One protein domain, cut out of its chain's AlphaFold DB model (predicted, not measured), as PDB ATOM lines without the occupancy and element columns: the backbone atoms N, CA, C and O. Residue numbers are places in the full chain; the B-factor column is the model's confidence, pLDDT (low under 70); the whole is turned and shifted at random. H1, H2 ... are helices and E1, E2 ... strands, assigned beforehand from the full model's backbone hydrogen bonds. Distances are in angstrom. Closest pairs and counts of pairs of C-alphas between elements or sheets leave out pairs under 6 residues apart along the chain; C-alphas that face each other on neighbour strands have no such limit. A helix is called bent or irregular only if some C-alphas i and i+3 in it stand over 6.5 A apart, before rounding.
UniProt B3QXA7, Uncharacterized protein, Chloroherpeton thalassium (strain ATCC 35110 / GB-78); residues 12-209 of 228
ATOM      1  N   ALA A  12     120.314 112.640  98.510       44.16
ATOM      2  CA  ALA A  12     121.262 112.671  99.629       44.16
ATOM      3  C   ALA A  12     121.579 111.289 100.243       44.16
ATOM      4  O   ALA A  12     122.261 111.204 101.256       44.16
ATOM      5  N   VAL A  13     121.108 110.187  99.661       42.81
ATOM      6  CA  VAL A  13     121.459 108.836 100.121       42.81
ATOM      7  C   VAL A  13     121.688 107.962  98.896       42.81
ATOM      8  O   VAL A  13     120.751 107.441  98.294       42.81
ATOM      9  N   LYS A  14     122.949 107.790  98.500       46.03
ATOM     10  CA  LYS A  14     123.319 106.784  97.504       46.03
ATOM     11  C   LYS A  14     123.505 105.460  98.243       46.03
ATOM     12  O   LYS A  14     124.595 105.146  98.703       46.03
ATOM     13  N   ILE A  15     122.425 104.690  98.396       44.97
ATOM     14  CA  ILE A  15     122.484 103.360  99.021       44.97
ATOM     15  C   ILE A  15     123.266 102.427  98.092       44.97
ATOM     16  O   ILE A  15     122.702 101.801  97.194       44.97
ATOM     17  N   LYS A  16     124.577 102.314  98.295       44.91
ATOM     18  CA  LYS A  16     125.375 101.251  97.691       44.91
ATOM     19  C   LYS A  16     125.329 100.055  98.640       44.91
ATOM     20  O   LYS A  16     126.080 100.001  99.604       44.91
ATOM     21  N   ARG A  17     124.407  99.116  98.399       49.56
ATOM     22  CA  ARG A  17     124.363  97.848  99.145       49.56
ATOM     23  C   ARG A  17     125.578  97.016  98.746       49.56
ATOM     24  O   ARG A  17     125.579  96.391  97.691       49.56
ATOM     25  N   THR A  18     126.612  97.027  99.568       46.34
ATOM     26  CA  THR A  18     127.756  96.121  99.439       46.34
ATOM     27  C   THR A  18     127.672  95.101 100.562       46.34
ATOM     28  O   THR A  18     127.951  95.427 101.712       46.34
ATOM     29  N   GLY A  19     127.245  93.876 100.250       45.84
ATOM     30  CA  GLY A  19     127.225  92.790 101.225       45.84
ATOM     31  C   GLY A  19     126.886  91.436 100.605       45.84
ATOM     32  O   GLY A  19     125.874  91.308  99.921       45.84
ATOM     33  N   ASN A  20     127.737  90.442 100.882       45.72
ATOM     34  CA  ASN A  20     127.414  89.018 100.778       45.72
ATOM     35  C   ASN A  20     126.288  88.689 101.774       45.72
ATOM     36  O   ASN A  20     126.314  89.149 102.914       45.72
ATOM     37  N   GLU A  21     125.319  87.872 101.366       45.94
ATOM     38  CA  GLU A  21     124.062  87.600 102.089       45.94
ATOM     39  C   GLU A  21     124.203  86.861 103.441       45.94
ATOM     40  O   GLU A  21     123.201  86.537 104.078       45.94
ATOM     41  N   THR A  22     125.422  86.629 103.931       49.91
ATOM     42  CA  THR A  22     125.712  85.853 105.147       49.91
ATOM     43  C   THR A  22     125.957  86.678 106.419       49.91
ATOM     44  O   THR A  22     126.031  86.091 107.497       49.91
ATOM     45  N   SER A  23     126.035  88.017 106.369       53.84
ATOM     46  CA  SER A  23     126.208  88.855 107.571       53.84
ATOM     47  C   SER A  23     124.879  89.354 108.166       53.84
ATOM     48  O   SER A  23     123.966  89.783 107.462       53.84
ATOM     49  N   SER A  24     124.771  89.359 109.502       65.06
ATOM     50  CA  SER A  24     123.639  89.935 110.265       65.06
ATOM     51  C   SER A  24     123.556  91.473 110.204       65.06
ATOM     52  O   SER A  24     122.618  92.077 110.736       65.06
ATOM     53  N   TYR A  25     124.516  92.093 109.521       68.06
ATOM     54  CA  TYR A  25     124.648  93.525 109.283       68.06
ATOM     55  C   TYR A  25     124.808  93.787 107.783       68.06
ATOM     56  O   TYR A  25     125.329  92.935 107.061       68.06
ATOM     57  N   PHE A  26     124.390  94.966 107.329       76.00
ATOM     58  CA  PHE A  26     124.718  95.487 106.005       76.00
ATOM     59  C   PHE A  26     125.318  96.889 106.124       76.00
ATOM     60  O   PHE A  26     124.986  97.640 107.040       76.00
ATOM     61  N   GLU A  27     126.187  97.236 105.181       81.12
ATOM     62  CA  GLU A  27     126.771  98.571 105.077       81.12
ATOM     63  C   GLU A  27     125.926  99.441 104.144       81.12
ATOM     64  O   GLU A  27     125.428  98.983 103.108       81.12
ATOM     65  N   THR A  28     125.757 100.706 104.512       81.38
ATOM     66  CA  THR A  28     125.111 101.715 103.671       81.38
ATOM     67  C   THR A  28     125.792 103.056 103.844       81.38
ATOM     68  O   THR A  28     126.393 103.334 104.875       81.38
ATOM     69  N   GLU A  29     125.655 103.920 102.850       83.94
ATOM     70  CA  GLU A  29     126.184 105.276 102.906       83.94
ATOM     71  C   GLU A  29     125.047 106.280 102.932       83.94
ATOM     72  O   GLU A  29     124.023 106.103 102.265       83.94
ATOM     73  N   ILE A  30     125.245 107.345 103.697       84.00
ATOM     74  CA  ILE A  30     124.373 108.511 103.691       84.00
ATOM     75  C   ILE A  30     125.200 109.752 103.408       84.00
ATOM     76  O   ILE A  30     126.343 109.871 103.848       84.00
ATOM     77  N   THR A  31     124.608 110.708 102.712       84.00
ATOM     78  CA  THR A  31     125.168 112.042 102.556       84.00
ATOM     79  C   THR A  31     124.398 112.985 103.466       84.00
ATOM     80  O   THR A  31     123.175 113.083 103.385       84.00
ATOM     81  N   ILE A  32     125.094 113.699 104.348       83.12
ATOM     82  CA  ILE A  32     124.441 114.695 105.192       83.12
ATOM     83  C   ILE A  32     124.155 115.934 104.341       83.12
ATOM     84  O   ILE A  32     125.091 116.546 103.820       83.12
ATOM     85  N   PRO A  33     122.881 116.335 104.190       80.56
ATOM     86  CA  PRO A  33     122.557 117.523 103.424       80.56
ATOM     87  C   PRO A  33     123.039 118.777 104.161       80.56
ATOM     88  O   PRO A  33     122.940 118.870 105.386       80.56
ATOM     89  N   GLU A  34     123.471 119.787 103.402       85.75
ATOM     90  CA  GLU A  34     123.916 121.087 103.930       85.75
ATOM     91  C   GLU A  34     122.906 121.687 104.923       85.75
ATOM     92  O   GLU A  34     123.272 122.190 105.983       85.75
ATOM     93  N   LYS A  35     121.605 121.568 104.631       83.62
ATOM     94  CA  LYS A  35     120.535 122.048 105.514       83.62
ATOM     95  C   LYS A  35     120.554 121.381 106.894       83.62
ATOM     96  O   LYS A  35     120.323 122.065 107.886       83.62
ATOM     97  N   ALA A  36     120.836 120.081 106.968       82.19
ATOM     98  CA  ALA A  36     120.909 119.376 108.245       82.19
ATOM     99  C   ALA A  36     122.133 119.811 109.056       82.19
ATOM    100  O   ALA A  36     122.008 120.009 110.262       82.19
ATOM    101  N   LEU A  37     123.280 120.026 108.396       86.00
ATOM    102  CA  LEU A  37     124.451 120.629 109.040       86.00
ATOM    103  C   LEU A  37     124.105 122.018 109.578       86.00
ATOM    104  O   LEU A  37     124.356 122.302 110.741       86.00
ATOM    105  N   ASN A  38     123.458 122.861 108.777       89.31
ATOM    106  CA  ASN A  38     123.069 124.205 109.198       89.31
ATOM    107  C   ASN A  38     122.136 124.218 110.409       89.31
ATOM    108  O   ASN A  38     122.405 124.938 111.364       89.31
ATOM    109  N   VAL A  39     121.101 123.374 110.417       85.38
ATOM    110  CA  VAL A  39     120.210 123.227 111.580       85.38
ATOM    111  C   VAL A  39     120.979 122.720 112.801       85.38
ATOM    112  O   VAL A  39     120.780 123.219 113.902       85.38
ATOM    113  N   PHE A  40     121.890 121.763 112.614       85.75
ATOM    114  CA  PHE A  40     122.737 121.251 113.689       85.75
ATOM    115  C   PHE A  40     123.631 122.338 114.301       85.75
ATOM    116  O   PHE A  40     123.742 122.425 115.523       85.75
ATOM    117  N   PHE A  41     124.248 123.177 113.467       87.62
ATOM    118  CA  PHE A  41     125.052 124.307 113.923       87.62
ATOM    119  C   PHE A  41     124.199 125.353 114.636       87.62
ATOM    120  O   PHE A  41     124.581 125.778 115.720       87.62
ATOM    121  N   GLU A  42     123.052 125.723 114.064       87.00
ATOM    122  CA  GLU A  42     122.133 126.730 114.605       87.00
ATOM    123  C   GLU A  42     121.563 126.326 115.972       87.00
ATOM    124  O   GLU A  42     121.633 127.106 116.918       87.00
ATOM    125  N   LEU A  43     121.073 125.090 116.108       85.12
ATOM    126  CA  LEU A  43     120.557 124.569 117.381       85.12
ATOM    127  C   LEU A  43     121.656 124.370 118.429       85.12
ATOM    128  O   LEU A  43     121.377 124.409 119.625       85.12
ATOM    129  N   GLY A  44     122.897 124.154 117.988       85.44
ATOM    130  CA  GLY A  44     124.049 123.996 118.866       85.44
ATOM    131  C   GLY A  44     124.623 125.314 119.393       85.44
ATOM    132  O   GLY A  44     125.467 125.267 120.290       85.44
ATOM    133  N   VAL A  45     124.225 126.477 118.859       91.88
ATOM    134  CA  VAL A  45     124.757 127.776 119.309       91.88
ATOM    135  C   VAL A  45     124.273 128.089 120.719       91.88
ATOM    136  O   VAL A  45     123.077 128.117 121.004       91.88
ATOM    137  N   LYS A  46     125.214 128.390 121.614       91.69
ATOM    138  CA  LYS A  46     124.890 128.857 122.967       91.69
ATOM    139  C   LYS A  46     124.282 130.259 122.917       91.69
ATOM    140  O   LYS A  46     124.758 131.109 122.171       91.69
ATOM    141  N   ARG A  47     123.285 130.524 123.768       85.88
ATOM    142  CA  ARG A  47     122.537 131.798 123.794       85.88
ATOM    143  C   ARG A  47     123.434 133.042 123.856       85.88
ATOM    144  O   ARG A  47     123.222 133.965 123.081       85.88
ATOM    145  N   ASP A  48     124.464 133.017 124.697       86.50
ATOM    146  CA  ASP A  48     125.376 134.153 124.916       86.50
ATOM    147  C   ASP A  48     126.687 134.032 124.123       86.50
ATOM    148  O   ASP A  48     127.724 134.580 124.497       86.50
ATOM    149  N   SER A  49     126.677 133.255 123.039       90.19
ATOM    150  CA  SER A  49     127.859 133.068 122.209       90.19
ATOM    151  C   SER A  49     128.257 134.363 121.490       90.19
ATOM    152  O   SER A  49     127.429 135.060 120.906       90.19
ATOM    153  N   GLU A  50     129.557 134.657 121.439       91.44
ATOM    154  CA  GLU A  50     130.085 135.713 120.565       91.44
ATOM    155  C   GLU A  50     129.946 135.351 119.077       91.44
ATOM    156  O   GLU A  50     130.015 136.233 118.223       91.44
ATOM    157  N   ILE A  51     129.762 134.073 118.744       93.31
ATOM    158  CA  ILE A  51     129.477 133.621 117.387       93.31
ATOM    159  C   ILE A  51     127.977 133.608 117.159       93.31
ATOM    160  O   ILE A  51     127.209 132.956 117.857       93.31
ATOM    161  N   GLN A  52     127.574 134.303 116.108       92.88
ATOM    162  CA  GLN A  52     126.190 134.491 115.732       92.88
ATOM    163  C   GLN A  52     125.968 133.969 114.317       92.88
ATOM    164  O   GLN A  52     126.758 134.236 113.405       92.88
ATOM    165  N   LYS A  53     124.855 133.249 114.140       91.81
ATOM    166  CA  LYS A  53     124.391 132.712 112.850       91.81
ATOM    167  C   LYS A  53     125.468 131.899 112.103       91.81
ATOM    168  O   LYS A  53     125.792 132.245 110.963       91.81
ATOM    169  N   PRO A  54     126.064 130.860 112.723       94.06
ATOM    170  CA  PRO A  54     126.959 129.966 112.005       94.06
ATOM    171  C   PRO A  54     126.210 129.255 110.882       94.06
ATOM    172  O   PRO A  54     125.080 128.804 111.055       94.06
ATOM    173  N   HIS A  55     126.851 129.168 109.725       94.50
ATOM    174  CA  HIS A  55     126.261 128.631 108.514       94.50
ATOM    175  C   HIS A  55     127.334 127.967 107.651       94.50
ATOM    176  O   HIS A  55     128.340 128.585 107.315       94.50
ATOM    177  N   ILE A  56     127.116 126.712 107.292       93.19
ATOM    178  CA  ILE A  56     127.921 125.923 106.372       93.19
ATOM    179  C   ILE A  56     127.395 126.103 104.951       93.19
ATOM    180  O   ILE A  56     126.199 125.951 104.703       93.19
ATOM    181  N   VAL A  57     128.317 126.364 104.027       93.50
ATOM    182  CA  VAL A  57     128.087 126.295 102.582       93.50
ATOM    183  C   VAL A  57     128.986 125.223 101.991       93.50
ATOM    184  O   VAL A  57     130.199 125.258 102.192       93.50
ATOM    185  N   VAL A  58     128.403 124.275 101.271       89.69
ATOM    186  CA  VAL A  58     129.129 123.194 100.606       89.69
ATOM    187  C   VAL A  58     129.615 123.665  99.232       89.69
ATOM    188  O   VAL A  58     128.853 124.231  98.449       89.69
ATOM    189  N   HIS A  59     130.892 123.430  98.936       88.94
ATOM    190  CA  HIS A  59     131.515 123.664  97.632       88.94
ATOM    191  C   HIS A  59     132.069 122.349  97.073       88.94
ATOM    192  O   HIS A  59     132.234 121.390  97.807       88.94
ATOM    193  N   ASP A  60     132.464 122.314  95.802       83.50
ATOM    194  CA  ASP A  60     132.906 121.070  95.143       83.50
ATOM    195  C   ASP A  60     134.117 120.371  95.799       83.50
ATOM    196  O   ASP A  60     134.363 119.198  95.537       83.50
ATOM    197  N   ARG A  61     134.930 121.076  96.597       83.31
ATOM    198  CA  ARG A  61     136.205 120.551  97.140       83.31
ATOM    199  C   ARG A  61     136.427 120.788  98.634       83.31
ATOM    200  O   ARG A  61     137.489 120.438  99.132       83.31
ATOM    201  N   PHE A  62     135.522 121.515  99.274       89.69
ATOM    202  CA  PHE A  62     135.591 121.889 100.683       89.69
ATOM    203  C   PHE A  62     134.227 122.445 101.097       89.69
ATOM    204  O   PHE A  62     133.370 122.717 100.257       89.69
ATOM    205  N   PHE A  63     134.034 122.702 102.381       92.62
ATOM    206  CA  PHE A  63     132.890 123.463 102.869       92.62
ATOM    207  C   PHE A  63     133.359 124.703 103.620       92.62
ATOM    208  O   PHE A  63     134.460 124.768 104.157       92.62
ATOM    209  N   GLU A  64     132.535 125.736 103.637       94.94
ATOM    210  CA  GLU A  64     132.866 127.001 104.267       94.94
ATOM    211  C   GLU A  64     131.952 127.255 105.457       94.94
ATOM    212  O   GLU A  64     130.736 127.353 105.302       94.94
ATOM    213  N   LEU A  65     132.541 127.415 106.642       95.75
ATOM    214  CA  LEU A  65     131.842 127.899 107.822       95.75
ATOM    215  C   LEU A  65     131.855 129.428 107.837       95.75
ATOM    216  O   LEU A  65     132.897 130.070 107.985       95.75
ATOM    217  N   LYS A  66     130.667 130.003 107.710       96.94
ATOM    218  CA  LYS A  66     130.378 131.432 107.757       96.94
ATOM    219  C   LYS A  66     129.760 131.784 109.100       96.94
ATOM    220  O   LYS A  66     128.898 131.054 109.569       96.94
ATOM    221  N   PHE A  67     130.154 132.894 109.709       96.19
ATOM    222  CA  PHE A  67     129.505 133.392 110.927       96.19
ATOM    223  C   PHE A  67     129.844 134.851 111.201       96.19
ATOM    224  O   PHE A  67     130.848 135.375 110.714       96.19
ATOM    225  N   PHE A  68     129.033 135.495 112.034       95.00
ATOM    226  CA  PHE A  68     129.378 136.778 112.630       95.00
ATOM    227  C   PHE A  68     130.053 136.557 113.976       95.00
ATOM    228  O   PHE A  68     129.543 135.815 114.806       95.00
ATOM    229  N   LEU A  69     131.183 137.215 114.200       94.06
ATOM    230  CA  LEU A  69     131.796 137.324 115.514       94.06
ATOM    231  C   LEU A  69     131.466 138.698 116.093       94.06
ATOM    232  O   LEU A  69     131.816 139.716 115.491       94.06
ATOM    233  N   ILE A  70     130.813 138.724 117.250       91.56
ATOM    234  CA  ILE A  70     130.564 139.938 118.021       91.56
ATOM    235  C   ILE A  70     131.835 140.278 118.800       91.56
ATOM    236  O   ILE A  70     132.279 139.532 119.669       91.56
ATOM    237  N   GLU A  71     132.462 141.397 118.454       85.00
ATOM    238  CA  GLU A  71     133.647 141.897 119.148       85.00
ATOM    239  C   GLU A  71     133.269 142.612 120.455       85.00
ATOM    240  O   GLU A  71     132.133 143.038 120.644       85.00
ATOM    241  N   LYS A  72     134.253 142.833 121.338       78.38
ATOM    242  CA  LYS A  72     134.061 143.487 122.650       78.38
ATOM    243  C   LYS A  72     133.371 144.862 122.601       78.38
ATOM    244  O   LYS A  72     132.814 145.286 123.602       78.38
ATOM    245  N   LEU A  73     133.418 145.554 121.462       81.06
ATOM    246  CA  LEU A  73     132.761 146.850 121.238       81.06
ATOM    247  C   LEU A  73     131.380 146.715 120.558       81.06
ATOM    248  O   LEU A  73     130.871 147.676 119.995       81.06
ATOM    249  N   GLY A  74     130.799 145.512 120.533       78.62
ATOM    250  CA  GLY A  74     129.502 145.224 119.910       78.62
ATOM    251  C   GLY A  74     129.531 145.137 118.381       78.62
ATOM    252  O   GLY A  74     128.510 144.866 117.752       78.62
ATOM    253  N   HIS A  75     130.688 145.342 117.748       84.75
ATOM    254  CA  HIS A  75     130.814 145.240 116.299       84.75
ATOM    255  C   HIS A  75     130.758 143.784 115.837       84.75
ATOM    256  O   HIS A  75     131.586 142.972 116.242       84.75
ATOM    257  N   ALA A  76     129.842 143.485 114.919       89.69
ATOM    258  CA  ALA A  76     129.813 142.208 114.222       89.69
ATOM    259  C   ALA A  76     130.814 142.211 113.057       89.69
ATOM    260  O   ALA A  76     130.792 143.105 112.207       89.69
ATOM    261  N   VAL A  77     131.682 141.205 113.007       91.75
ATOM    262  CA  VAL A  77     132.629 140.974 111.907       91.75
ATOM    263  C   VAL A  77     132.287 139.651 111.242       91.75
ATOM    264  O   VAL A  77     132.097 138.649 111.927       91.75
ATOM    265  N   PHE A  78     132.189 139.638 109.913       94.62
ATOM    266  CA  PHE A  78     131.782 138.449 109.172       94.62
ATOM    267  C   PHE A  78     132.995 137.613 108.749       94.62
ATOM    268  O   PHE A  78     133.838 138.066 107.971       94.62
ATOM    269  N   TYR A  79     133.069 136.390 109.266       96.25
ATOM    270  CA  TYR A  79     134.143 135.433 109.026       96.25
ATOM    271  C   TYR A  79     133.712 134.345 108.049       96.25
ATOM    272  O   TYR A  79     132.565 133.898 108.056       96.25
ATOM    273  N   ARG A  80     134.673 133.896 107.239       96.88
ATOM    274  CA  ARG A  80     134.576 132.745 106.341       96.88
ATOM    275  C   ARG A  80     135.767 131.830 106.603       96.88
ATOM    276  O   ARG A  80     136.917 132.250 106.438       96.88
ATOM    277  N   ILE A  81     135.501 130.605 107.036       96.38
ATOM    278  CA  ILE A  81     136.521 129.600 107.332       96.38
ATOM    279  C   ILE A  81     136.356 128.436 106.348       96.38
ATOM    280  O   ILE A  81     135.360 127.722 106.450       96.38
ATOM    281  N   PRO A  82     137.298 128.226 105.413       95.19
ATOM    282  CA  PRO A  82     137.301 127.038 104.568       95.19
ATOM    283  C   PRO A  82     137.745 125.820 105.386       95.19
ATOM    284  O   PRO A  82     138.766 125.860 106.080       95.19
ATOM    285  N   LEU A  83     136.979 124.743 105.296       93.94
ATOM    286  CA  LEU A  83     137.098 123.539 106.104       93.94
ATOM    287  C   LEU A  83     136.954 122.292 105.227       93.94
ATOM    288  O   LEU A  83     136.239 122.325 104.229       93.94
ATOM    289  N   HIS A  84     137.605 121.201 105.613       92.88
ATOM    290  CA  HIS A  84     137.368 119.886 105.019       92.88
ATOM    291  C   HIS A  84     137.299 118.811 106.100       92.88
ATOM    292  O   HIS A  84     137.833 118.978 107.202       92.88
ATOM    293  N   VAL A  85     136.649 117.695 105.788       90.75
ATOM    294  CA  VAL A  85     136.666 116.509 106.644       90.75
ATOM    295  C   VAL A  85     137.990 115.782 106.437       90.75
ATOM    296  O   VAL A  85     138.333 115.444 105.305       90.75
ATOM    297  N   SER A  86     138.748 115.553 107.511       88.75
ATOM    298  CA  SER A  86     140.044 114.869 107.425       88.75
ATOM    299  C   SER A  86     139.967 113.394 107.804       88.75
ATOM    300  O   SER A  86     140.475 112.550 107.072       88.75
ATOM    301  N   GLU A  87     139.312 113.063 108.918       88.25
ATOM    302  CA  GLU A  87     139.250 111.689 109.427       88.25
ATOM    303  C   GLU A  87     138.008 111.427 110.296       88.25
ATOM    304  O   GLU A  87     137.431 112.337 110.902       88.25
ATOM    305  N   LEU A  88     137.624 110.150 110.393       89.19
ATOM    306  CA  LEU A  88     136.730 109.647 111.436       89.19
ATOM    307  C   LEU A  88     137.550 109.335 112.690       89.19
ATOM    308  O   LEU A  88     138.453 108.506 112.656       89.19
ATOM    309  N   LEU A  89     137.186 109.937 113.819       86.81
ATOM    310  CA  LEU A  89     137.806 109.659 115.111       86.81
ATOM    311  C   LEU A  89     136.864 108.881 116.015       86.81
ATOM    312  O   LEU A  89     135.782 109.359 116.358       86.81
ATOM    313  N   ILE A  90     137.326 107.722 116.477       85.00
ATOM    314  CA  ILE A  90     136.629 106.903 117.468       85.00
ATOM    315  C   ILE A  90     137.371 107.044 118.797       85.00
ATOM    316  O   ILE A  90     138.514 106.614 118.935       85.00
ATOM    317  N   VAL A  91     136.734 107.684 119.778       80.62
ATOM    318  CA  VAL A  91     137.298 107.895 121.119       80.62
ATOM    319  C   VAL A  91     136.368 107.256 122.142       80.62
ATOM    320  O   VAL A  91     135.327 107.820 122.498       80.62
ATOM    321  N   GLY A  92     136.744 106.064 122.609       81.25
ATOM    322  CA  GLY A  92     135.858 105.219 123.406       81.25
ATOM    323  C   GLY A  92     134.615 104.855 122.597       81.25
ATOM    324  O   GLY A  92     134.725 104.306 121.508       81.25
ATOM    325  N   GLU A  93     133.435 105.207 123.104       78.69
ATOM    326  CA  GLU A  93     132.154 104.971 122.418       78.69
ATOM    327  C   GLU A  93     131.713 106.131 121.511       78.69
ATOM    328  O   GLU A  93     130.650 106.067 120.898       78.69
ATOM    329  N   LYS A  94     132.482 107.224 121.446       84.00
ATOM    330  CA  LYS A  94     132.087 108.434 120.713       84.00
ATOM    331  C   LYS A  94     132.757 108.497 119.348       84.00
ATOM    332  O   LYS A  94     133.955 108.252 119.232       84.00
ATOM    333  N   GLN A  95     131.977 108.886 118.345       88.50
ATOM    334  CA  GLN A  95     132.398 109.010 116.952       88.50
ATOM    335  C   GLN A  95     132.351 110.482 116.542       88.50
ATOM    336  O   GLN A  95     131.311 111.137 116.656       88.50
ATOM    337  N   TYR A  96     133.482 110.997 116.067       91.06
ATOM    338  CA  TYR A  96     133.621 112.385 115.650       91.06
ATOM    339  C   TYR A  96     134.101 112.487 114.210       91.06
ATOM    340  O   TYR A  96     135.006 111.763 113.803       91.06
ATOM    341  N   ALA A  97     133.561 113.455 113.481       91.88
ATOM    342  CA  ALA A  97     134.200 113.955 112.276       91.88
ATOM    343  C   ALA A  97     135.285 114.952 112.674       91.88
ATOM    344  O   ALA A  97     134.981 115.970 113.300       91.88
ATOM    345  N   ASN A  98     136.536 114.662 112.328       91.94
ATOM    346  CA  ASN A  98     137.616 115.628 112.446       91.94
ATOM    347  C   ASN A  98     137.586 116.558 111.229       91.94
ATOM    348  O   ASN A  98     137.525 116.105 110.087       91.94
ATOM    349  N   ILE A  99     137.581 117.858 111.492       93.06
ATOM    350  CA  ILE A  99     137.408 118.912 110.503       93.06
ATOM    351  C   ILE A  99     138.605 119.852 110.588       93.06
ATOM    352  O   ILE A  99     138.848 120.476 111.623       93.06
ATOM    353  N   GLU A 100     139.335 119.977 109.493       93.38
ATOM    354  CA  GLU A 100     140.566 120.757 109.404       93.38
ATOM    355  C   GLU A 100     140.397 121.968 108.494       93.38
ATOM    356  O   GLU A 100     139.444 122.071 107.724       93.38
ATOM    357  N   LEU A 101     141.323 122.923 108.600       93.31
ATOM    358  CA  LEU A 101     141.346 124.088 107.721       93.31
ATOM    359  C   LEU A 101     141.753 123.673 106.305       93.31
ATOM    360  O   LEU A 101     142.883 123.248 106.089       93.31
ATOM    361  N   ALA A 102     140.881 123.923 105.329       92.12
ATOM    362  CA  ALA A 102     141.169 123.694 103.910       92.12
ATOM    363  C   ALA A 102     141.872 124.890 103.234       92.12
ATOM    364  O   ALA A 102     142.220 124.841 102.056       92.12
ATOM    365  N   GLY A 103     142.067 126.003 103.949       93.25
ATOM    366  CA  GLY A 103     142.639 127.217 103.372       93.25
ATOM    367  C   GLY A 103     142.777 128.380 104.353       93.25
ATOM    368  O   GLY A 103     142.782 128.210 105.574       93.25
ATOM    369  N   LYS A 104     142.918 129.594 103.805       95.06
ATOM    370  CA  LYS A 104     143.045 130.829 104.595       95.06
ATOM    371  C   LYS A 104     141.680 131.310 105.085       95.06
ATOM    372  O   LYS A 104     140.729 131.397 104.312       95.06
ATOM    373  N   ILE A 105     141.621 131.710 106.352       95.88
ATOM    374  CA  ILE A 105     140.459 132.387 106.931       95.88
ATOM    375  C   ILE A 105     140.311 133.747 106.253       95.88
ATOM    376  O   ILE A 105     141.298 134.471 106.086       95.88
ATOM    377  N   SER A 106     139.084 134.100 105.889       95.75
ATOM    378  CA  SER A 106     138.766 135.381 105.265       95.75
ATOM    379  C   SER A 106     137.813 136.187 106.140       95.75
ATOM    380  O   SER A 106     136.913 135.630 106.767       95.75
ATOM    381  N   ILE A 107     138.013 137.504 106.172       94.44
ATOM    382  CA  ILE A 107     137.080 138.455 106.778       94.44
ATOM    383  C   ILE A 107     136.417 139.216 105.639       94.44
ATOM    384  O   ILE A 107     137.100 139.781 104.785       94.44
ATOM    385  N   VAL A 108     135.087 139.220 105.607       89.50
ATOM    386  CA  VAL A 108     134.341 140.005 104.623       89.50
ATOM    387  C   VAL A 108     134.194 141.424 105.170       89.50
ATOM    388  O   VAL A 108     133.557 141.601 106.214       89.50
ATOM    389  N   PRO A 109     134.772 142.437 104.504       79.44
ATOM    390  CA  PRO A 109     134.727 143.800 105.001       79.44
ATOM    391  C   PRO A 109     133.295 144.333 104.955       79.44
ATOM    392  O   PRO A 109     132.641 144.310 103.914       79.44
ATOM    393  N   GLY A 110     132.813 144.831 106.094       72.81
ATOM    394  CA  GLY A 110     131.466 145.399 106.202       72.81
ATOM    395  C   GLY A 110     131.348 146.809 105.614       72.81
ATOM    396  O   GLY A 110     130.250 147.255 105.297       72.81
ATOM    397  N   ASN A 111     132.466 147.528 105.475       78.94
ATOM    398  CA  ASN A 111     132.536 148.828 104.810       78.94
ATOM    399  C   ASN A 111     133.966 149.119 104.309       78.94
ATOM    400  O   ASN A 111     134.943 148.546 104.793       78.94
ATOM    401  N   SER A 112     134.105 150.043 103.355       79.62
ATOM    402  CA  SER A 112     135.406 150.418 102.776       79.62
ATOM    403  C   SER A 112     136.348 151.090 103.782       79.62
ATOM    404  O   SER A 112     137.560 150.904 103.710       79.62
ATOM    405  N   ARG A 113     135.803 151.816 104.768       78.31
ATOM    406  CA  ARG A 113     136.577 152.518 105.811       78.31
ATOM    407  C   ARG A 113     137.310 151.570 106.766       78.31
ATOM    408  O   ARG A 113     138.321 151.954 107.340       78.31
ATOM    409  N   ARG A 114     136.828 150.335 106.928       80.69
ATOM    410  CA  ARG A 114     137.444 149.302 107.776       80.69
ATOM    411  C   ARG A 114     138.302 148.313 106.995       80.69
ATOM    412  O   ARG A 114     138.907 147.448 107.611       80.69
ATOM    413  N   LEU A 115     138.446 148.477 105.677       85.94
ATOM    414  CA  LEU A 115     139.166 147.531 104.820       85.94
ATOM    415  C   LEU A 115     140.594 147.235 105.308       85.94
ATOM    416  O   LEU A 115     141.013 146.079 105.321       85.94
ATOM    417  N   ILE A 116     141.341 148.265 105.718       87.44
ATOM    418  CA  ILE A 116     142.716 148.102 106.219       87.44
ATOM    419  C   ILE A 116     142.711 147.315 107.534       87.44
ATOM    420  O   ILE A 116     143.463 146.352 107.679       87.44
ATOM    421  N   LEU A 117     141.827 147.684 108.465       88.56
ATOM    422  CA  LEU A 117     141.684 147.015 109.755       88.56
ATOM    423  C   LEU A 117     141.272 145.545 109.583       88.56
ATOM    424  O   LEU A 117     141.861 144.669 110.210       88.56
ATOM    425  N   ASP A 118     140.304 145.267 108.711       88.94
ATOM    426  CA  ASP A 118     139.813 143.916 108.434       88.94
ATOM    427  C   ASP A 118     140.897 143.059 107.762       88.94
ATOM    428  O   ASP A 118     141.079 141.900 108.134       88.94
ATOM    429  N   LYS A 119     141.711 143.635 106.861       90.19
ATOM    430  CA  LYS A 119     142.888 142.952 106.295       90.19
ATOM    431  C   LYS A 119     143.953 142.645 107.349       90.19
ATOM    432  O   LYS A 119     144.488 141.537 107.358       90.19
ATOM    433  N   MET A 120     144.250 143.585 108.248       91.00
ATOM    434  CA  MET A 120     145.191 143.353 109.352       91.00
ATOM    435  C   MET A 120     144.687 142.245 110.282       91.00
ATOM    436  O   MET A 120     145.421 141.303 110.580       91.00
ATOM    437  N   LYS A 121     143.408 142.298 110.676       90.75
ATOM    438  CA  LYS A 121     142.756 141.253 111.479       90.75
ATOM    439  C   LYS A 121     142.780 139.902 110.778       90.75
ATOM    440  O   LYS A 121     143.101 138.902 111.412       90.75
ATOM    441  N   GLN A 122     142.509 139.860 109.476       94.75
ATOM    442  CA  GLN A 122     142.607 138.635 108.687       94.75
ATOM    443  C   GLN A 122     144.037 138.077 108.705       94.75
ATOM    444  O   GLN A 122     144.212 136.865 108.840       94.75
ATOM    445  N   GLY A 123     145.057 138.935 108.616       94.31
ATOM    446  CA  GLY A 123     146.459 138.549 108.791       94.31
ATOM    447  C   GLY A 123     146.711 137.887 110.148       94.31
ATOM    448  O   GLY A 123     147.252 136.782 110.205       94.31
ATOM    449  N   VAL A 124     146.221 138.497 111.233       93.62
ATOM    450  CA  VAL A 124     146.310 137.932 112.590       93.62
ATOM    451  C   VAL A 124     145.580 136.592 112.679       93.62
ATOM    452  O   VAL A 124     146.172 135.620 113.141       93.62
ATOM    453  N   CYS A 125     144.339 136.493 112.200       93.56
ATOM    454  CA  CYS A 125     143.554 135.254 112.205       93.56
ATOM    455  C   CYS A 125     144.216 134.124 111.409       93.56
ATOM    456  O   CYS A 125     144.024 132.963 111.747       93.56
ATOM    457  N   ASN A 126     145.015 134.444 110.389       95.06
ATOM    458  CA  ASN A 126     145.761 133.454 109.618       95.06
ATOM    459  C   ASN A 126     147.112 133.056 110.231       95.06
ATOM    460  O   ASN A 126     147.697 132.082 109.758       95.06
ATOM    461  N   SER A 127     147.587 133.742 111.275       93.56
ATOM    462  CA  SER A 127     148.745 133.306 112.068       93.56
ATOM    463  C   SER A 127     148.426 132.046 112.885       93.56
ATOM    464  O   SER A 127     147.260 131.761 113.161       93.56
ATOM    465  N   LYS A 128     149.453 131.311 113.339       88.19
ATOM    466  CA  LYS A 128     149.279 130.117 114.189       88.19
ATOM    467  C   LYS A 128     148.399 130.421 115.410       88.19
ATOM    468  O   LYS A 128     147.377 129.773 115.610       88.19
ATOM    469  N   TYR A 129     148.747 131.460 116.172       89.44
ATOM    470  CA  TYR A 129     147.999 131.870 117.364       89.44
ATOM    471  C   TYR A 129     146.565 132.317 117.043       89.44
ATOM    472  O   TYR A 129     145.620 131.922 117.728       89.44
ATOM    473  N   GLY A 130     146.378 133.105 115.979       92.19
ATOM    474  CA  GLY A 130     145.053 133.584 115.586       92.19
ATOM    475  C   GLY A 130     144.107 132.463 115.158       92.19
ATOM    476  O   GLY A 130     142.937 132.493 115.539       92.19
ATOM    477  N   ARG A 131     144.616 131.447 114.447       92.88
ATOM    478  CA  ARG A 131     143.844 130.250 114.072       92.88
ATOM    479  C   ARG A 131     143.370 129.488 115.304       92.88
ATOM    480  O   ARG A 131     142.185 129.189 115.404       92.88
ATOM    481  N   HIS A 132     144.277 129.230 116.252       92.62
ATOM    482  CA  HIS A 132     143.944 128.575 117.520       92.62
ATOM    483  C   HIS A 132     142.844 129.337 118.263       92.62
ATOM    484  O   HIS A 132     141.824 128.760 118.631       92.62
ATOM    485  N   LYS A 133     143.021 130.653 118.425       92.69
ATOM    486  CA  LYS A 133     142.067 131.507 119.137       92.69
ATOM    487  C   LYS A 133     140.688 131.520 118.478       92.69
ATOM    488  O   LYS A 133     139.683 131.431 119.180       92.69
ATOM    489  N   LEU A 134     140.629 131.637 117.149       93.88
ATOM    490  CA  LEU A 134     139.359 131.669 116.426       93.88
ATOM    491  C   LEU A 134     138.641 130.317 116.490       93.88
ATOM    492  O   LEU A 134     137.465 130.284 116.828       93.88
ATOM    493  N   LEU A 135     139.333 129.208 116.214       93.94
ATOM    494  CA  LEU A 135     138.714 127.880 116.229       93.94
ATOM    495  C   LEU A 135     138.324 127.420 117.643       93.94
ATOM    496  O   LEU A 135     137.272 126.803 117.793       93.94
ATOM    497  N   SER A 136     139.098 127.770 118.679       93.56
ATOM    498  CA  SER A 136     138.695 127.540 120.078       93.56
ATOM    499  C   SER A 136     137.387 128.259 120.380       93.56
ATOM    500  O   SER A 136     136.434 127.642 120.845       93.56
ATOM    501  N   LYS A 137     137.290 129.538 119.991       93.81
ATOM    502  CA  LYS A 137     136.072 130.332 120.169       93.81
ATOM    503  C   LYS A 137     134.877 129.755 119.399       93.81
ATOM    504  O   LYS A 137     133.758 129.783 119.906       93.81
ATOM    505  N   VAL A 138     135.106 129.190 118.208       94.25
ATOM    506  CA  VAL A 138     134.080 128.454 117.449       94.25
ATOM    507  C   VAL A 138     133.559 127.249 118.222       94.25
ATOM    508  O   VAL A 138     132.349 127.109 118.387       94.25
ATOM    509  N   ALA A 139     134.448 126.413 118.748       93.44
ATOM    510  CA  ALA A 139     134.039 125.249 119.525       93.44
ATOM    511  C   ALA A 139     133.376 125.623 120.861       93.44
ATOM    512  O   ALA A 139     132.405 125.000 121.272       93.44
ATOM    513  N   GLU A 140     133.855 126.667 121.537       93.44
ATOM    514  CA  GLU A 140     133.254 127.164 122.780       93.44
ATOM    515  C   GLU A 140     131.822 127.669 122.569       93.44
ATOM    516  O   GLU A 140     130.999 127.600 123.484       93.44
ATOM    517  N   SER A 141     131.527 128.139 121.359       92.81
ATOM    518  CA  SER A 141     130.254 128.732 120.962       92.81
ATOM    519  C   SER A 141     129.188 127.722 120.545       92.81
ATOM    520  O   SER A 141     128.000 128.014 120.672       92.81
ATOM    521  N   VAL A 142     129.599 126.544 120.065       91.00
ATOM    522  CA  VAL A 142     128.708 125.518 119.509       91.00
ATOM    523  C   VAL A 142     128.838 124.233 120.323       91.00
ATOM    524  O   VAL A 142     129.876 123.583 120.308       91.00
ATOM    525  N   GLU A 143     127.774 123.823 121.012       88.25
ATOM    526  CA  GLU A 143     127.768 122.708 121.976       88.25
ATOM    527  C   GLU A 143     128.230 121.363 121.385       88.25
ATOM    528  O   GLU A 143     128.707 120.475 122.094       88.25
ATOM    529  N   HIS A 144     128.047 121.175 120.082       86.88
ATOM    530  CA  HIS A 144     128.341 119.917 119.398       86.88
ATOM    531  C   HIS A 144     129.685 119.921 118.664       86.88
ATOM    532  O   HIS A 144     130.019 118.948 117.984       86.88
ATOM    533  N   LEU A 145     130.454 121.000 118.820       90.81
ATOM    534  CA  LEU A 145     131.829 121.087 118.369       90.81
ATOM    535  C   LEU A 145     132.792 120.979 119.544       90.81
ATOM    536  O   LEU A 145     132.555 121.496 120.633       90.81
ATOM    537  N   ARG A 146     133.933 120.340 119.304       91.56
ATOM    538  CA  ARG A 146     135.073 120.363 120.220       91.56
ATOM    539  C   ARG A 146     136.293 120.880 119.497       91.56
ATOM    540  O   ARG A 146     136.475 120.645 118.308       91.56
ATOM    541  N   TYR A 147     137.137 121.569 120.239       91.25
ATOM    542  CA  TYR A 147     138.396 122.060 119.730       91.25
ATOM    543  C   TYR A 147     139.507 121.057 120.028       91.25
ATOM    544  O   TYR A 147     139.662 120.621 121.172       91.25
ATOM    545  N   ARG A 148     140.291 120.709 119.007       88.44
ATOM    546  CA  ARG A 148     141.465 119.850 119.142       88.44
ATOM    547  C   ARG A 148     142.700 120.671 118.761       88.44
ATOM    548  O   ARG A 148     142.894 120.973 117.581       88.44
ATOM    549  N   PRO A 149     143.528 121.078 119.739       82.75
ATOM    550  CA  PRO A 149     144.724 121.836 119.425       82.75
ATOM    551  C   PRO A 149     145.705 120.975 118.628       82.75
ATOM    552  O   PRO A 149     145.713 119.746 118.732       82.75
ATOM    553  N   ALA A 150     146.538 121.645 117.832       80.38
ATOM    554  CA  ALA A 150     147.636 120.986 117.144       80.38
ATOM    555  C   ALA A 150     148.598 120.412 118.189       80.38
ATOM    556  O   ALA A 150     149.038 121.135 119.086       80.38
ATOM    557  N   PHE A 151     148.922 119.130 118.065       73.75
ATOM    558  CA  PHE A 151     149.897 118.458 118.916       73.75
ATOM    559  C   PHE A 151     150.965 117.827 118.041       73.75
ATOM    560  O   PHE A 151     150.661 117.195 117.030       73.75
ATOM    561  N   GLN A 152     152.208 117.973 118.474       51.19
ATOM    562  CA  GLN A 152     153.300 117.135 118.015       51.19
ATOM    563  C   GLN A 152     153.355 115.954 118.986       51.19
ATOM    564  O   GLN A 152     153.550 116.162 120.186       51.19
ATOM    565  N   MET A 153     153.079 114.737 118.515       48.69
ATOM    566  CA  MET A 153     153.426 113.559 119.316       48.69
ATOM    567  C   MET A 153     154.952 113.405 119.328       48.69
ATOM    568  O   MET A 153     155.639 113.980 118.489       48.69
ATOM    569  N   PHE A 154     155.492 112.633 120.272       38.31
ATOM    570  CA  PHE A 154     156.863 112.128 120.160       38.31
ATOM    571  C   PHE A 154     156.965 111.295 118.863       38.31
ATOM    572  O   PHE A 154     156.489 110.163 118.829       38.31
ATOM    573  N   GLY A 155     157.492 111.897 117.791       53.50
ATOM    574  CA  GLY A 155     157.533 111.362 116.423       53.50
ATOM    575  C   GLY A 155     157.399 112.459 115.350       53.50
ATOM    576  O   GLY A 155     157.316 113.645 115.678       53.50
ATOM    577  N   ASP A 156     157.363 112.061 114.072       52.22
ATOM    578  CA  ASP A 156     157.354 112.976 112.909       52.22
ATOM    579  C   ASP A 156     155.954 113.479 112.496       52.22
ATOM    580  O   ASP A 156     155.828 114.377 111.660       52.22
ATOM    581  N   GLU A 157     154.875 112.946 113.080       53.16
ATOM    582  CA  GLU A 157     153.511 113.338 112.715       53.16
ATOM    583  C   GLU A 157     153.017 114.543 113.533       53.16
ATOM    584  O   GLU A 157     152.711 114.462 114.729       53.16
ATOM    585  N   ILE A 158     152.895 115.692 112.860       67.00
ATOM    586  CA  ILE A 158     152.216 116.874 113.395       67.00
ATOM    587  C   ILE A 158     150.719 116.697 113.168       67.00
ATOM    588  O   ILE A 158     150.243 116.785 112.037       67.00
ATOM    589  N   ARG A 159     149.951 116.536 114.249       70.25
ATOM    590  CA  ARG A 159     148.497 116.617 114.151       70.25
ATOM    591  C   ARG A 159     148.095 118.072 113.899       70.25
ATOM    592  O   ARG A 159     148.393 118.929 114.743       70.25
ATOM    593  N   PRO A 160     147.394 118.372 112.796       80.69
ATOM    594  CA  PRO A 160     146.929 119.718 112.522       80.69
ATOM    595  C   PRO A 160     145.835 120.139 113.504       80.69
ATOM    596  O   PRO A 160     145.186 119.344 114.183       80.69
ATOM    597  N   LEU A 161     145.654 121.449 113.581       88.56
ATOM    598  CA  LEU A 161     144.580 122.081 114.325       88.56
ATOM    599  C   LEU A 161     143.223 121.708 113.717       88.56
ATOM    600  O   LEU A 161     143.022 121.942 112.525       88.56
ATOM    601  N   SER A 162     142.283 121.223 114.530       91.38
ATOM    602  CA  SER A 162     140.987 120.772 114.020       91.38
ATOM    603  C   SER A 162     139.806 121.057 114.953       91.38
ATOM    604  O   SER A 162     139.948 121.324 116.153       91.38
ATOM    605  N   LEU A 163     138.611 121.005 114.368       93.56
ATOM    606  CA  LEU A 163     137.330 120.923 115.057       93.56
ATOM    607  C   LEU A 163     136.840 119.474 115.017       93.56
ATOM    608  O   LEU A 163     137.027 118.778 114.028       93.56
ATOM    609  N   GLN A 164     136.186 119.016 116.076       93.00
ATOM    610  CA  GLN A 164     135.557 117.700 116.128       93.00
ATOM    611  C   GLN A 164     134.048 117.869 116.208       93.00
ATOM    612  O   GLN A 164     133.550 118.477 117.157       93.00
ATOM    613  N   LEU A 165     133.331 117.318 115.236       91.81
ATOM    614  CA  LEU A 165     131.875 117.336 115.184       91.81
ATOM    615  C   LEU A 165     131.314 115.995 115.664       91.81
ATOM    616  O   LEU A 165     131.719 114.943 115.175       91.81
ATOM    617  N   ASP A 166     130.387 116.032 116.621       90.81
ATOM    618  CA  ASP A 166     129.730 114.838 117.171       90.81
ATOM    619  C   ASP A 166     128.736 114.235 116.161       90.81
ATOM    620  O   ASP A 166     127.647 114.772 115.930       90.81
ATOM    621  N   LEU A 167     129.119 113.109 115.551       89.25
ATOM    622  CA  LEU A 167     128.326 112.460 114.507       89.25
ATOM    623  C   LEU A 167     127.053 111.820 115.060       89.25
ATOM    624  O   LEU A 167     126.021 111.833 114.393       89.25
ATOM    625  N   ALA A 168     127.085 111.309 116.291       85.44
ATOM    626  CA  ALA A 168     125.913 110.713 116.922       85.44
ATOM    627  C   ALA A 168     124.808 111.759 117.122       85.44
ATOM    628  O   ALA A 168     123.641 111.508 116.814       85.44
ATOM    629  N   LYS A 169     125.175 112.960 117.592       86.31
ATOM    630  CA  LYS A 169     124.230 114.079 117.706       86.31
ATOM    631  C   LYS A 169     123.723 114.547 116.341       86.31
ATOM    632  O   LYS A 169     122.548 114.887 116.231       86.31
ATOM    633  N   LEU A 170     124.574 114.546 115.311       86.31
ATOM    634  CA  LEU A 170     124.181 114.927 113.952       86.31
ATOM    635  C   LEU A 170     123.153 113.950 113.363       86.31
ATOM    636  O   LEU A 170     122.135 114.384 112.831       86.31
ATOM    637  N   LEU A 171     123.371 112.642 113.518       84.00
ATOM    638  CA  LEU A 171     122.462 111.601 113.023       84.00
ATOM    639  C   LEU A 171     121.099 111.599 113.733       84.00
ATOM    640  O   LEU A 171     120.098 111.200 113.142       84.00
ATOM    641  N   ARG A 172     121.043 112.074 114.983       82.00
ATOM    642  CA  ARG A 172     119.800 112.214 115.763       82.00
ATOM    643  C   ARG A 172     118.996 113.473 115.432       82.00
ATOM    644  O   ARG A 172     117.879 113.613 115.924       82.00
ATOM    645  N   GLN A 173     119.527 114.391 114.621       77.62
ATOM    646  CA  GLN A 173     118.770 115.567 114.185       77.62
ATOM    647  C   GLN A 173     117.524 115.132 113.418       77.62
ATOM    648  O   GLN A 173     117.619 114.301 112.520       77.62
ATOM    649  N   HIS A 174     116.371 115.730 113.725       73.62
ATOM    650  CA  HIS A 174     115.071 115.300 113.192       73.62
ATOM    651  C   HIS A 174     115.068 115.129 111.665       73.62
ATOM    652  O   HIS A 174     114.526 114.159 111.153       73.62
ATOM    653  N   GLN A 175     115.696 116.045 110.920       68.19
ATOM    654  CA  GLN A 175     115.761 115.958 109.455       68.19
ATOM    655  C   GLN A 175     116.589 114.759 108.968       68.19
ATOM    656  O   GLN A 175     116.195 114.097 108.010       68.19
ATOM    657  N   VAL A 176     117.711 114.459 109.629       70.94
ATOM    658  CA  VAL A 176     118.572 113.313 109.290       70.94
ATOM    659  C   VAL A 176     117.893 112.013 109.705       70.94
ATOM    660  O   VAL A 176     117.801 111.093 108.900       70.94
ATOM    661  N   ALA A 177     117.337 111.967 110.917       74.88
ATOM    662  CA  ALA A 177     116.595 110.825 111.436       74.88
ATOM    663  C   ALA A 177     115.377 110.486 110.564       74.88
ATOM    664  O   ALA A 177     115.213 109.335 110.180       74.88
ATOM    665  N   ALA A 178     114.562 111.477 110.183       72.25
ATOM    666  CA  ALA A 178     113.430 111.270 109.279       72.25
ATOM    667  C   ALA A 178     113.884 110.715 107.921       72.25
ATOM    668  O   ALA A 178     113.316 109.743 107.436       72.25
ATOM    669  N   THR A 179     114.969 111.260 107.357       69.00
ATOM    670  CA  THR A 179     115.535 110.757 106.096       69.00
ATOM    671  C   THR A 179     115.979 109.299 106.236       69.00
ATOM    672  O   THR A 179     115.668 108.474 105.387       69.00
ATOM    673  N   LEU A 180     116.679 108.952 107.318       73.56
ATOM    674  CA  LEU A 180     117.096 107.575 107.595       73.56
ATOM    675  C   LEU A 180     115.896 106.619 107.669       73.56
ATOM    676  O   LEU A 180     115.936 105.546 107.064       73.56
ATOM    677  N   LEU A 181     114.816 107.031 108.340       78.88
ATOM    678  CA  LEU A 181     113.570 106.266 108.428       78.88
ATOM    679  C   LEU A 181     112.908 106.065 107.060       78.88
ATOM    680  O   LEU A 181     112.500 104.943 106.761       78.88
ATOM    681  N   ASP A 182     112.859 107.098 106.213       72.94
ATOM    682  CA  ASP A 182     112.301 107.011 104.854       72.94
ATOM    683  C   ASP A 182     113.038 105.970 103.988       72.94
ATOM    684  O   ASP A 182     112.439 105.332 103.121       72.94
ATOM    685  N   TYR A 183     114.329 105.741 104.253       67.62
ATOM    686  CA  TYR A 183     115.144 104.711 103.598       67.62
ATOM    687  C   TYR A 183     115.155 103.356 104.327       67.62
ATOM    688  O   TYR A 183     115.912 102.456 103.952       67.62
ATOM    689  N   GLY A 184     114.334 103.183 105.366       67.56
ATOM    690  CA  GLY A 184     114.261 101.950 106.155       67.56
ATOM    691  C   GLY A 184     115.487 101.700 107.044       67.56
ATOM    692  O   GLY A 184     115.709 100.573 107.489       67.56
ATOM    693  N   ILE A 185     116.298 102.730 107.305       74.81
ATOM    694  CA  ILE A 185     117.466 102.665 108.186       74.81
ATOM    695  C   ILE A 185     117.029 103.081 109.594       74.81
ATOM    696  O   ILE A 185     116.901 104.260 109.907       74.81
ATOM    697  N   THR A 186     116.819 102.107 110.474       73.38
ATOM    698  CA  THR A 186     116.394 102.347 111.873       73.38
ATOM    699  C   THR A 186     117.401 101.874 112.910       73.38
ATOM    700  O   THR A 186     117.399 102.358 114.038       73.38
ATOM    701  N   ASN A 187     118.259 100.922 112.550       79.56
ATOM    702  CA  ASN A 187     119.131 100.229 113.486       79.56
ATOM    703  C   ASN A 187     120.600 100.463 113.122       79.56
ATOM    704  O   ASN A 187     121.289  99.548 112.671       79.56
ATOM    705  N   ILE A 188     121.057 101.711 113.263       78.94
ATOM    706  CA  ILE A 188     122.473 102.056 113.088       78.94
ATOM    707  C   ILE A 188     123.246 101.501 114.284       78.94
ATOM    708  O   ILE A 188     123.034 101.933 115.419       78.94
ATOM    709  N   VAL A 189     124.130 100.548 114.004       78.81
ATOM    710  CA  VAL A 189     124.953  99.831 114.989       78.81
ATOM    711  C   VAL A 189     126.308 100.516 115.162       78.81
ATOM    712  O   VAL A 189     126.903 100.438 116.235       78.81
ATOM    713  N   GLY A 190     126.781 101.213 114.125       79.19
ATOM    714  CA  GLY A 190     128.014 101.990 114.163       79.19
ATOM    715  C   GLY A 190     128.233 102.826 112.903       79.19
ATOM    716  O   GLY A 190     127.520 102.679 111.909       79.19
ATOM    717  N   ILE A 191     129.232 103.705 112.971       83.56
ATOM    718  CA  ILE A 191     129.772 104.444 111.827       83.56
ATOM    719  C   ILE A 191     131.082 103.759 111.441       83.56
ATOM    720  O   ILE A 191     132.017 103.725 112.243       83.56
ATOM    721  N   SER A 192     131.125 103.188 110.241       81.25
ATOM    722  CA  SER A 192     132.261 102.425 109.712       81.25
ATOM    723  C   SER A 192     133.233 103.293 108.913       81.25
ATOM    724  O   SER A 192     134.389 102.919 108.729       81.25
ATOM    725  N   GLY A 193     132.791 104.471 108.466       83.50
ATOM    726  CA  GLY A 193     133.605 105.361 107.652       83.50
ATOM    727  C   GLY A 193     133.040 106.770 107.549       83.50
ATOM    728  O   GLY A 193     131.856 107.021 107.773       83.50
ATOM    729  N   LEU A 194     133.922 107.698 107.202       87.56
ATOM    730  CA  LEU A 194     133.602 109.089 106.931       87.56
ATOM    731  C   LEU A 194     134.511 109.568 105.805       87.56
ATOM    732  O   LEU A 194     135.723 109.357 105.864       87.56
ATOM    733  N   ARG A 195     133.938 110.233 104.808       85.69
ATOM    734  CA  ARG A 195     134.703 110.912 103.763       85.69
ATOM    735  C   ARG A 195     134.016 112.195 103.328       85.69
ATOM    736  O   ARG A 195     132.818 112.383 103.549       85.69
ATOM    737  N   GLU A 196     134.782 113.044 102.663       85.00
ATOM    738  CA  GLU A 196     134.259 114.182 101.921       85.00
ATOM    739  C   GLU A 196     134.088 113.807 100.445       85.00
ATOM    740  O   GLU A 196     135.009 113.280  99.823       85.00
ATOM    741  N   GLU A 197     132.909 114.066  99.882       86.06
ATOM    742  CA  GLU A 197     132.623 113.869  98.456       86.06
ATOM    743  C   GLU A 197     131.896 115.112  97.937       86.06
ATOM    744  O   GLU A 197     130.797 115.422  98.393       86.06
ATOM    745  N   GLU A 198     132.528 115.861  97.030       82.00
ATOM    746  CA  GLU A 198     132.010 117.145  96.527       82.00
ATOM    747  C   GLU A 198     131.680 118.152  97.656       82.00
ATOM    748  O   GLU A 198     130.615 118.771  97.657       82.00
ATOM    749  N   GLY A 199     132.540 118.226  98.685       73.69
ATOM    750  CA  GLY A 199     132.339 119.026  99.905       73.69
ATOM    751  C   GLY A 199     131.192 118.572 100.811       73.69
ATOM    752  O   GLY A 199     130.876 119.243 101.797       73.69
ATOM    753  N   LYS A 200     130.541 117.447 100.498       82.75
ATOM    754  CA  LYS A 200     129.474 116.861 101.312       82.75
ATOM    755  C   LYS A 200     130.058 115.849 102.290       82.75
ATOM    756  O   LYS A 200     131.003 115.127 101.977       82.75
ATOM    757  N   PHE A 201     129.431 115.748 103.459       84.25
ATOM    758  CA  PHE A 201     129.761 114.737 104.461       84.25
ATOM    759  C   PHE A 201     129.117 113.415 104.056       84.25
ATOM    760  O   PHE A 201     127.890 113.295 104.108       84.25
ATOM    761  N   VAL A 202     129.923 112.426 103.676       86.38
ATOM    762  CA  VAL A 202     129.448 111.067 103.408       86.38
ATOM    763  C   VAL A 202     129.838 110.164 104.567       86.38
ATOM    764  O   VAL A 202     131.015 110.035 104.900       86.38
ATOM    765  N   ILE A 203     128.834 109.550 105.185       87.38
ATOM    766  CA  ILE A 203     128.992 108.679 106.346       87.38
ATOM    767  C   ILE A 203     128.646 107.255 105.931       87.38
ATOM    768  O   ILE A 203     127.530 106.996 105.476       87.38
ATOM    769  N   SER A 204     129.591 106.339 106.120       86.38
ATOM    770  CA  SER A 204     129.360 104.902 105.995       86.38
ATOM    771  C   SER A 204     128.843 104.371 107.332       86.38
ATOM    772  O   SER A 204     129.419 104.626 108.392       86.38
ATOM    773  N   LEU A 205     127.710 103.681 107.284       84.25
ATOM    774  CA  LEU A 205     126.962 103.189 108.429       84.25
ATOM    775  C   LEU A 205     126.863 101.666 108.373       84.25
ATOM    776  O   LEU A 205     126.421 101.107 107.367       84.25
ATOM    777  N   SER A 206     127.127 101.027 109.509       83.06
ATOM    778  CA  SER A 206     126.800  99.622 109.734       83.06
ATOM    779  C   SER A 206     125.382  99.521 110.293       83.06
ATOM    780  O   SER A 206     125.096 100.016 111.390       83.06
ATOM    781  N   VAL A 207     124.481  98.870 109.560       80.81
ATOM    782  CA  VAL A 207     123.063  98.736 109.917       80.81
ATOM    783  C   VAL A 207     122.743  97.277 110.227       80.81
ATOM    784  O   VAL A 207     123.039  96.377 109.444       80.81
ATOM    785  N   GLY A 208     122.132  97.019 111.381       74.19
ATOM    786  CA  GLY A 208     121.693  95.674 111.754       74.19
ATOM    787  C   GLY A 208     120.346  95.327 111.126       74.19
ATOM    788  O   GLY A 208     119.445  96.167 111.111       74.19
ATOM    789  N   LYS A 209     120.160  94.080 110.670       63.53
ATOM    790  CA  LYS A 209     118.819  93.583 110.307       63.53
ATOM    791  C   LYS A 209     117.895  93.676 111.532       63.53
ATOM    792  O   LYS A 209     118.301  93.350 112.646       63.53
TER     793      LYS A 209
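What this domain is: This is residues 12 to 209 of the 228 residues of an uncharacterized protein of Chloroherpeton thalassium (strain ATCC 35110 / GB-78) (UniProt B3QXA7). A large, strongly twisted sheet of strands E2, E3, E4, E5, E6, E7 and E8 curls round helix H3, and near one end of the long axis it is partly face to face with a small sheet of E1, E10 and E9, a sandwich with strands crossed at 44 degrees. H2 lies toward the other end on the same face as H3, H1 covers part of the opposite face, and a thin loop, residues 152 to 158, sticks out sideways. The printed part has 198 residues with five named helices and ten named strands, in the order E1 H1 E2 E3 E4 E5 E6 H2 H3 E7 E8 H4 H5 E9 E10, class mixed. The large sheet is branched, its neighbours antiparallel; the small one has the order E1 - E10 - E9, all antiparallel. The whole is compact, radius of gyration of the C-alphas 18.5 A, with an elongated outline of 66 by 42 by 30 A.

How they stand to each other: E1, residues 25 to 32, is the antiparallel neighbour of E10, residues 200 to 208, with N 28 and O 205 3.0 A apart. E9, residues 188 to 197, forms a hairpin with E10, N 195 to O 202 being 2.9 A. H1, residues 34 to 44, is on the large sheet; its closest C-alpha pair with E2, residues 51 to 59, is Asn 38 and His 55, 5.5 A. E2, E3, residues 62 to 70, E4, residues 76 to 91, and E5, residues 94 to 101, form a meander, each strand the antiparallel neighbour of the one before; N 57 and O 64, N 65 and O 81, and N 89 and O 96 are 2.9, 2.8 and 2.8 A apart. E4 bends by 82 degrees at residue 87; E3 is on one side of it, E5 and E6, residues 106 to 108, on the other, with N 80 and O 106 2.9 A apart. H2, residues 112 to 126, is irregular, C-alphas 113 and 116 being 7.6 A apart, and lies over E6. H2 and H3, residues 128 to 141, only just touch, with 3 pairs of C-alphas within 8 A, only at the corner; the closest are Cys 125 and Arg 131, 5.3 A. E7, residues 145 to 148, and E8, residues 162 to 166, form a hairpin, N 146 to O 164 being 2.9 A; N 99 of E5 and O 163 of E8 are 2.8 A apart. H4, residues 167 to 171, is on both sheets, over none of their strands; H5, residues 174 to 182, only grazes the small sheet. Between the sheets, the closest C-alphas of E4 and E9 are Leu 88 and Leu 194, 5.5 A. Every O i to N i+4 pair is within hydrogen-bond range in H1, H3, H4 and H5, and 9 of 11 in H2.

Where its parts are: E1 begins at C-alpha 25 (124.648, 93.525, 109.283), H2 at C-alpha 112 (135.406, 150.418, 102.776), and E10 ends at C-alpha 208 (121.693, 95.674, 111.754). From first to last C-alpha E4 measures 35.8 A, E3 25.5 A, E10 24.9 A and H2 21.0 A.

The domain as a whole: The C-alphas farthest apart, those of Thr 22 and Arg 113, are 67.5 A apart. The printed part has no cut; the link E7 to E8 is long. Mean pLDDT of the printed part is 82.7; it is under 70 at residues 12 to 25, 152 to 158, 175, 179, 183 to 184 and 209.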